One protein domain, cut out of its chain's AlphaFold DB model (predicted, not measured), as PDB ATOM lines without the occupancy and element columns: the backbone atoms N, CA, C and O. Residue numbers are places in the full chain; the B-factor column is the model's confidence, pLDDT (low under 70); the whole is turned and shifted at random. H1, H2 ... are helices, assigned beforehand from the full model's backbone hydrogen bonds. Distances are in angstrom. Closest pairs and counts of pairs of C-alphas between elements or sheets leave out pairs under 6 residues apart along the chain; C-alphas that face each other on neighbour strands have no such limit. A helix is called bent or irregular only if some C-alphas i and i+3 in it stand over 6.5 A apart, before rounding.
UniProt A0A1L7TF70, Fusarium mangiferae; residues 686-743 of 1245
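This is residues 686 to 743 of the 1245 residues of a protein of Fusarium mangiferae (UniProt A0A1L7TF70). Three helices of similar length, H1, H2 and H3, stand round a small middle with their centres in a triangle: H2 and H3 run the same way at a moderate angle, and H1 is set steeply to both. H1 meets the first part of H3, residues 730 to 734, with its residues 690 to 694, while H2 joins the other two more loosely, and a long loop, residues 717 to 729, leads from the end of H2 back to the start of H3. The printed part has 58 residues, with three named helices in the order H1, H2, H3 and no named strand; the class is all helix. The whole is compact, with a radius of gyration of the C-alphas of 10.3 A, and rounded, spanning 27 by 23 by 20 A.

The longest helix by residues is H2, residues 704 to 716. It is close to but not clearly touching H1, residues 686 to 697; the closest C-alphas are those of Arg 697 and Met 707, 7.3 A apart. These two helices run opposite ways at a steep tilt of 59 degrees. H2 is also close to but not clearly touching H3, residues 730 to 741, with the C-alphas of Gln 716 and Tyr 741 the closest at 7.4 A. H2 and H3 run the same way at a tilt of 37 degrees, only just steep. H1 and H3 touch, through residues 690 to 694 of H1 and 730 to 734 of H3 alone; their closest C-alphas are those of Tyr 694 and Leu 730, 6.5 A apart. They run opposite ways at a steep tilt of 69 degrees, only just short of about perpendicular. In H1, H2 and H3 every O i to N i+4 pair is within hydrogen-bond range.

H2 measures 16.4 A from C-alpha 704 at (152.365, 143.935, 159.266) to C-alpha 716. H1, residues 686 to 697, begins with C-alpha 686 at (148.536, 165.010, 161.428) and is 16.5 A long. H3, residues 730 to 741, is 14.7 A long and ends with C-alpha 741 at (142.584, 155.786, 152.602). H3 is neither bent nor irregular, but only just: C-alphas 738 and 741 are 6.2 A apart.

The two C-alphas farthest apart, those of Thr 702 and Asn 743, are 28.8 A from each other. The first and last printed C-alphas, 686 and 743, are 13.7 A apart. The printed part has no cut. The link from H1 to H2 is short, with 6 residues, and the link from H2 to H3 is long, with 13. The mean pLDDT of the printed part is 81.1, and it is under 70 at residues 700 to 705, of which 704 and 705 belong to H2, and at residues 722 to 723.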
ATOM      1  N   ALA A 686     149.230 166.109 162.106       85.88
ATOM      2  CA  ALA A 686     148.536 165.010 161.428       85.88
ATOM      3  C   ALA A 686     149.482 163.847 161.064       85.88
ATOM      4  O   ALA A 686     149.155 162.681 161.294       85.88
ATOM      5  N   TRP A 687     150.687 164.150 160.568       85.81
ATOM      6  CA  TRP A 687     151.683 163.129 160.224       85.81
ATOM      7  C   TRP A 687     152.248 162.414 161.454       85.81
ATOM      8  O   TRP A 687     152.418 161.195 161.422       85.81
ATOM      9  N   LYS A 688     152.466 163.125 162.570       87.25
ATOM     10  CA  LYS A 688     152.837 162.496 163.851       87.25
ATOM     11  C   LYS A 688     151.719 161.607 164.392       87.25
ATOM     12  O   LYS A 688     152.008 160.523 164.888       87.25
ATOM     13  N   ILE A 689     150.458 162.033 164.302       90.00
ATOM     14  CA  ILE A 689     149.295 161.246 164.746       90.00
ATOM     15  C   ILE A 689     149.220 159.939 163.949       90.00
ATOM     16  O   ILE A 689     149.137 158.871 164.552       90.00
ATOM     17  N   LEU A 690     149.344 160.001 162.619       89.94
ATOM     18  CA  LEU A 690     149.379 158.813 161.756       89.94
ATOM     19  C   LEU A 690     150.612 157.928 162.013       89.94
ATOM     20  O   LEU A 690     150.479 156.708 162.034       89.94
ATOM     21  N   SER A 691     151.780 158.516 162.286       89.31
ATOM     22  CA  SER A 691     152.985 157.751 162.656       89.31
ATOM     23  C   SER A 691     152.782 156.988 163.967       89.31
ATOM     24  O   SER A 691     153.006 155.785 164.018       89.31
ATOM     25  N   ASN A 692     152.211 157.636 164.990       89.12
ATOM     26  CA  ASN A 692     151.845 156.962 166.237       89.12
ATOM     27  C   ASN A 692     150.843 155.810 166.019       89.12
ATOM     28  O   ASN A 692     150.899 154.829 166.753       89.12
ATOM     29  N   VAL A 693     149.923 155.903 165.046       90.12
ATOM     30  CA  VAL A 693     149.019 154.787 164.703       90.12
ATOM     31  C   VAL A 693     149.806 153.601 164.139       90.12
ATOM     32  O   VAL A 693     149.547 152.469 164.547       90.12
ATOM     33  N   TYR A 694     150.788 153.844 163.264       88.69
ATOM     34  CA  TYR A 694     151.686 152.796 162.771       88.69
ATOM     35  C   TYR A 694     152.479 152.158 163.922       88.69
ATOM     36  O   TYR A 694     152.356 150.954 164.154       88.69
ATOM     37  N   ASP A 695     153.190 152.962 164.714       86.00
ATOM     38  CA  ASP A 695     154.049 152.492 165.813       86.00
ATOM     39  C   ASP A 695     153.270 151.683 166.871       86.00
ATOM     40  O   ASP A 695     153.798 150.760 167.488       86.00
ATOM     41  N   ARG A 696     151.988 152.013 167.096       85.56
ATOM     42  CA  ARG A 696     151.137 151.365 168.113       85.56
ATOM     43  C   ARG A 696     150.335 150.171 167.606       85.56
ATOM     44  O   ARG A 696     149.940 149.341 168.425       85.56
ATOM     45  N   ARG A 697     150.018 150.103 166.307       81.25
ATOM     46  CA  ARG A 697     149.105 149.085 165.745       81.25
ATOM     47  C   ARG A 697     149.702 148.217 164.644       81.25
ATOM     48  O   ARG A 697     149.098 147.192 164.340       81.25
ATOM     49  N   LEU A 698     150.829 148.602 164.046       79.62
ATOM     50  CA  LEU A 698     151.370 147.993 162.825       79.62
ATOM     51  C   LEU A 698     152.860 147.634 162.912       79.62
ATOM     52  O   LEU A 698     153.268 146.709 162.211       79.62
ATOM     53  N   ASP A 699     153.648 148.281 163.782       71.56
ATOM     54  CA  ASP A 699     155.076 147.979 163.987       71.56
ATOM     55  C   ASP A 699     155.305 146.630 164.704       71.56
ATOM     56  O   ASP A 699     155.674 146.528 165.875       71.56
ATOM     57  N   SER A 700     155.029 145.540 163.988       65.56
ATOM     58  CA  SER A 700     155.339 144.177 164.398       65.56
ATOM     59  C   SER A 700     155.890 143.399 163.196       65.56
ATOM     60  O   SER A 700     155.109 142.975 162.335       65.56
ATOM     61  N   PRO A 701     157.213 143.138 163.129       56.25
ATOM     62  CA  PRO A 701     157.916 142.688 161.915       56.25
ATOM     63  C   PRO A 701     157.596 141.248 161.467       56.25
ATOM     64  O   PRO A 701     158.312 140.666 160.659       56.25
ATOM     65  N   THR A 702     156.533 140.643 162.000       51.41
ATOM     66  CA  THR A 702     156.056 139.297 161.642       51.41
ATOM     67  C   THR A 702     154.612 139.269 161.134       51.41
ATOM     68  O   THR A 702     154.152 138.205 160.720       51.41
ATOM     69  N   LYS A 703     153.870 140.391 161.184       57.81
ATOM     70  CA  LYS A 703     152.413 140.414 160.924       57.81
ATOM     71  C   LYS A 703     151.877 141.673 160.221       57.81
ATOM     72  O   LYS A 703     150.663 141.762 160.031       57.81
ATOM     73  N   THR A 704     152.737 142.606 159.800       68.56
ATOM     74  CA  THR A 704     152.365 143.935 159.266       68.56
ATOM     75  C   THR A 704     151.253 143.895 158.213       68.56
ATOM     76  O   THR A 704     150.281 144.626 158.350       68.56
ATOM     77  N   MET A 705     151.314 142.985 157.228       69.81
ATOM     78  CA  MET A 705     150.267 142.821 156.198       69.81
ATOM     79  C   MET A 705     148.878 142.537 156.780       69.81
ATOM     80  O   MET A 705     147.923 143.257 156.502       69.81
ATOM     81  N   THR A 706     148.746 141.504 157.616       76.88
ATOM     82  CA  THR A 706     147.451 141.117 158.199       76.88
ATOM     83  C   THR A 706     146.959 142.151 159.211       76.88
ATOM     84  O   THR A 706     145.759 142.390 159.315       76.88
ATOM     85  N   MET A 707     147.875 142.792 159.944       81.44
ATOM     86  CA  MET A 707     147.538 143.861 160.888       81.44
ATOM     87  C   MET A 707     147.097 145.141 160.165       81.44
ATOM     88  O   MET A 707     146.156 145.784 160.623       81.44
ATOM     89  N   PHE A 708     147.675 145.459 159.001       85.69
ATOM     90  CA  PHE A 708     147.233 146.568 158.152       85.69
ATOM     91  C   PHE A 708     145.875 146.288 157.497       85.69
ATOM     92  O   PHE A 708     144.984 147.126 157.585       85.69
ATOM     93  N   ALA A 709     145.662 145.092 156.937       84.25
ATOM     94  CA  ALA A 709     144.363 144.708 156.377       84.25
ATOM     95  C   ALA A 709     143.237 144.746 157.432       84.25
ATOM     96  O   ALA A 709     142.152 145.262 157.165       84.25
ATOM     97  N   ASN A 710     143.511 144.276 158.657       86.69
ATOM     98  CA  ASN A 710     142.590 144.427 159.786       86.69
ATOM     99  C   ASN A 710     142.402 145.901 160.182       86.69
ATOM    100  O   ASN A 710     141.282 146.307 160.443       86.69
ATOM    101  N   PHE A 711     143.451 146.731 160.198       89.75
ATOM    102  CA  PHE A 711     143.320 148.164 160.489       89.75
ATOM    103  C   PHE A 711     142.428 148.900 159.475       89.75
ATOM    104  O   PHE A 711     141.603 149.717 159.879       89.75
ATOM    105  N   ILE A 712     142.557 148.602 158.180       91.31
ATOM    106  CA  ILE A 712     141.710 149.193 157.137       91.31
ATOM    107  C   ILE A 712     140.243 148.776 157.338       91.31
ATOM    108  O   ILE A 712     139.390 149.648 157.503       91.31
ATOM    109  N   ARG A 713     139.953 147.478 157.481       89.50
ATOM    110  CA  ARG A 713     138.581 147.002 157.731       89.50
ATOM    111  C   ARG A 713     138.000 147.511 159.056       89.50
ATOM    112  O   ARG A 713     136.925 148.094 159.081       89.50
ATOM    113  N   ASP A 714     138.719 147.314 160.159       88.94
ATOM    114  CA  ASP A 714     138.205 147.492 161.525       88.94
ATOM    115  C   ASP A 714     138.287 148.952 162.027       88.94
ATOM    116  O   ASP A 714     137.802 149.252 163.122       88.94
ATOM    117  N   VAL A 715     138.938 149.861 161.283       90.44
ATOM    118  CA  VAL A 715     139.099 151.277 161.675       90.44
ATOM    119  C   VAL A 715     138.773 152.272 160.561       90.44
ATOM    120  O   VAL A 715     138.308 153.359 160.892       90.44
ATOM    121  N   GLN A 716     139.004 151.951 159.282       91.25
ATOM    122  CA  GLN A 716     138.635 152.827 158.156       91.25
ATOM    123  C   GLN A 716     137.267 152.486 157.536       91.25
ATOM    124  O   GLN A 716     136.730 153.337 156.830       91.25
ATOM    125  N   ASP A 717     136.678 151.321 157.848       91.62
ATOM    126  CA  ASP A 717     135.413 150.825 157.263       91.62
ATOM    127  C   ASP A 717     135.502 150.644 155.734       91.62
ATOM    128  O   ASP A 717     134.603 151.010 154.977       91.62
ATOM    129  N   GLU A 718     136.638 150.112 155.273       88.56
ATOM    130  CA  GLU A 718     136.925 149.836 153.861       88.56
ATOM    131  C   GLU A 718     137.549 148.446 153.677       88.56
ATOM    132  O   GLU A 718     138.154 147.887 154.594       88.56
ATOM    133  N   ASP A 719     137.440 147.892 152.469       83.19
ATOM    134  CA  ASP A 719     138.105 146.641 152.111       83.19
ATOM    135  C   ASP A 719     139.590 146.854 151.770       83.19
ATOM    136  O   ASP A 719     140.000 147.835 151.140       83.19
ATOM    137  N   PHE A 720     140.427 145.892 152.167       76.44
ATOM    138  CA  PHE A 720     141.840 145.878 151.801       76.44
ATOM    139  C   PHE A 720     142.032 145.253 150.413       76.44
ATOM    140  O   PHE A 720     141.889 144.041 150.243       76.44
ATOM    141  N   VAL A 721     142.400 146.068 149.421       74.50
ATOM    142  CA  VAL A 721     142.648 145.598 148.051       74.50
ATOM    143  C   VAL A 721     144.115 145.186 147.893       74.50
ATOM    144  O   VAL A 721     145.019 146.017 147.943       74.50
ATOM    145  N   SER A 722     144.368 143.906 147.608       62.19
ATOM    146  CA  SER A 722     145.720 143.325 147.465       62.19
ATOM    147  C   SER A 722     146.556 143.845 146.276       62.19
ATOM    148  O   SER A 722     147.621 143.302 145.996       62.19
ATOM    149  N   ILE A 723     146.077 144.868 145.562       67.94
ATOM    150  CA  ILE A 723     146.772 145.560 144.462       67.94
ATOM    151  C   ILE A 723     147.616 146.735 145.003       67.94
ATOM    152  O   ILE A 723     148.530 147.210 144.329       67.94
ATOM    153  N   HIS A 724     147.346 147.213 146.225       73.31
ATOM    154  CA  HIS A 724     148.127 148.287 146.844       73.31
ATOM    155  C   HIS A 724     149.579 147.854 147.144       73.31
ATOM    156  O   HIS A 724     149.820 146.683 147.450       73.31
ATOM    157  N   PRO A 725     150.554 148.787 147.117       74.62
ATOM    158  CA  PRO A 725     151.925 148.511 147.543       74.62
ATOM    159  C   PRO A 725     151.988 147.895 148.955       74.62
ATOM    160  O   PRO A 725     151.256 148.339 149.844       74.62
ATOM    161  N   PRO A 726     152.864 146.904 149.201       72.62
ATOM    162  CA  PRO A 726     152.972 146.276 150.510       72.62
ATOM    163  C   PRO A 726     153.526 147.261 151.547       72.62
ATOM    164  O   PRO A 726     154.658 147.726 151.446       72.62
ATOM    165  N   VAL A 727     152.726 147.534 152.577       80.31
ATOM    166  CA  VAL A 727     153.117 148.269 153.788       80.31
ATOM    167  C   VAL A 727     154.122 147.452 154.618       80.31
ATOM    168  O   VAL A 727     153.738 146.603 155.424       80.31
ATOM    169  N   SER A 728     155.415 147.691 154.402       77.81
ATOM    170  CA  SER A 728     156.533 147.097 155.156       77.81
ATOM    171  C   SER A 728     157.035 147.966 156.309       77.81
ATOM    172  O   SER A 728     157.712 147.462 157.203       77.81
ATOM    173  N   ASP A 729     156.738 149.262 156.268       80.62
ATOM    174  CA  ASP A 729     157.340 150.306 157.095       80.62
ATOM    175  C   ASP A 729     156.427 151.546 157.173       80.62
ATOM    176  O   ASP A 729     155.397 151.641 156.499       80.62
ATOM    177  N   LEU A 730     156.820 152.532 157.986       82.00
ATOM    178  CA  LEU A 730     156.091 153.794 158.143       82.00
ATOM    179  C   LEU A 730     155.963 154.589 156.825       82.00
ATOM    180  O   LEU A 730     154.952 155.255 156.608       82.00
ATOM    181  N   PHE A 731     156.957 154.524 155.933       78.69
ATOM    182  CA  PHE A 731     156.945 155.253 154.657       78.69
ATOM    183  C   PHE A 731     155.857 154.700 153.729       78.69
ATOM    184  O   PHE A 731     154.997 155.444 153.254       78.69
ATOM    185  N   SER A 732     155.859 153.383 153.523       81.19
ATOM    186  CA  SER A 732     154.871 152.666 152.714       81.19
ATOM    187  C   SER A 732     153.471 152.733 153.332       81.19
ATOM    188  O   SER A 732     152.504 152.935 152.598       81.19
ATOM    189  N   PHE A 733     153.348 152.695 154.666       86.06
ATOM    190  CA  PHE A 733     152.090 152.987 155.365       86.06
ATOM    191  C   PHE A 733     151.551 154.376 155.007       86.06
ATOM    192  O   PHE A 733     150.422 154.487 154.534       86.06
ATOM    193  N   LEU A 734     152.349 155.435 155.192       84.06
ATOM    194  CA  LEU A 734     151.914 156.802 154.900       84.06
ATOM    195  C   LEU A 734     151.594 156.988 153.410       84.06
ATOM    196  O   LEU A 734     150.594 157.625 153.088       84.06
ATOM    197  N   GLN A 735     152.369 156.391 152.503       79.31
ATOM    198  CA  GLN A 735     152.105 156.449 151.064       79.31
ATOM    199  C   GLN A 735     150.757 155.805 150.692       79.31
ATOM    200  O   GLN A 735     149.971 156.416 149.969       79.31
ATOM    201  N   VAL A 736     150.462 154.605 151.208       83.31
ATOM    202  CA  VAL A 736     149.188 153.905 150.954       83.31
ATOM    203  C   VAL A 736     148.017 154.630 151.627       83.31
ATOM    204  O   VAL A 736     146.972 154.822 151.005       83.31
ATOM    205  N   MET A 737     148.200 155.121 152.856       85.62
ATOM    206  CA  MET A 737     147.194 155.934 153.542       85.62
ATOM    207  C   MET A 737     146.839 157.193 152.743       85.62
ATOM    208  O   MET A 737     145.662 157.439 152.495       85.62
ATOM    209  N   VAL A 738     147.827 157.971 152.294       82.25
ATOM    210  CA  VAL A 738     147.589 159.206 151.525       82.25
ATOM    211  C   VAL A 738     147.006 158.920 150.144       82.25
ATOM    212  O   VAL A 738     146.116 159.645 149.712       82.25
ATOM    213  N   GLY A 739     147.490 157.882 149.454       77.88
ATOM    214  CA  GLY A 739     147.047 157.548 148.101       77.88
ATOM    215  C   GLY A 739     145.609 157.030 148.019       77.88
ATOM    216  O   GLY A 739     144.936 157.295 147.026       77.88
ATOM    217  N   PHE A 740     145.140 156.315 149.050       83.94
ATOM    218  CA  PHE A 740     143.876 155.570 148.988       83.94
ATOM    219  C   PHE A 740     142.924 155.866 150.158       83.94
ATOM    220  O   PHE A 740     141.746 156.125 149.932       83.94
ATOM    221  N   TYR A 741     143.422 155.903 151.399       88.12
ATOM    222  CA  TYR A 741     142.584 155.786 152.602       88.12
ATOM    223  C   TYR A 741     142.404 157.068 153.441       88.12
ATOM    224  O   TYR A 741     141.720 157.030 154.460       88.12
ATOM    225  N   LEU A 742     142.952 158.228 153.057       90.56
ATOM    226  CA  LEU A 742     142.744 159.493 153.794       90.56
ATOM    227  C   LEU A 742     141.632 160.397 153.234       90.56
ATOM    228  O   LEU A 742     141.293 161.386 153.885       90.56
ATOM    229  N   ASN A 743     141.038 160.090 152.078       89.00
ATOM    230  CA  ASN A 743     139.979 160.923 151.496       89.00
ATOM    231  C   ASN A 743     138.680 160.853 152.342       89.00
ATOM    232  O   ASN A 743     138.119 159.762 152.486       89.00
TER     233      ASN A 743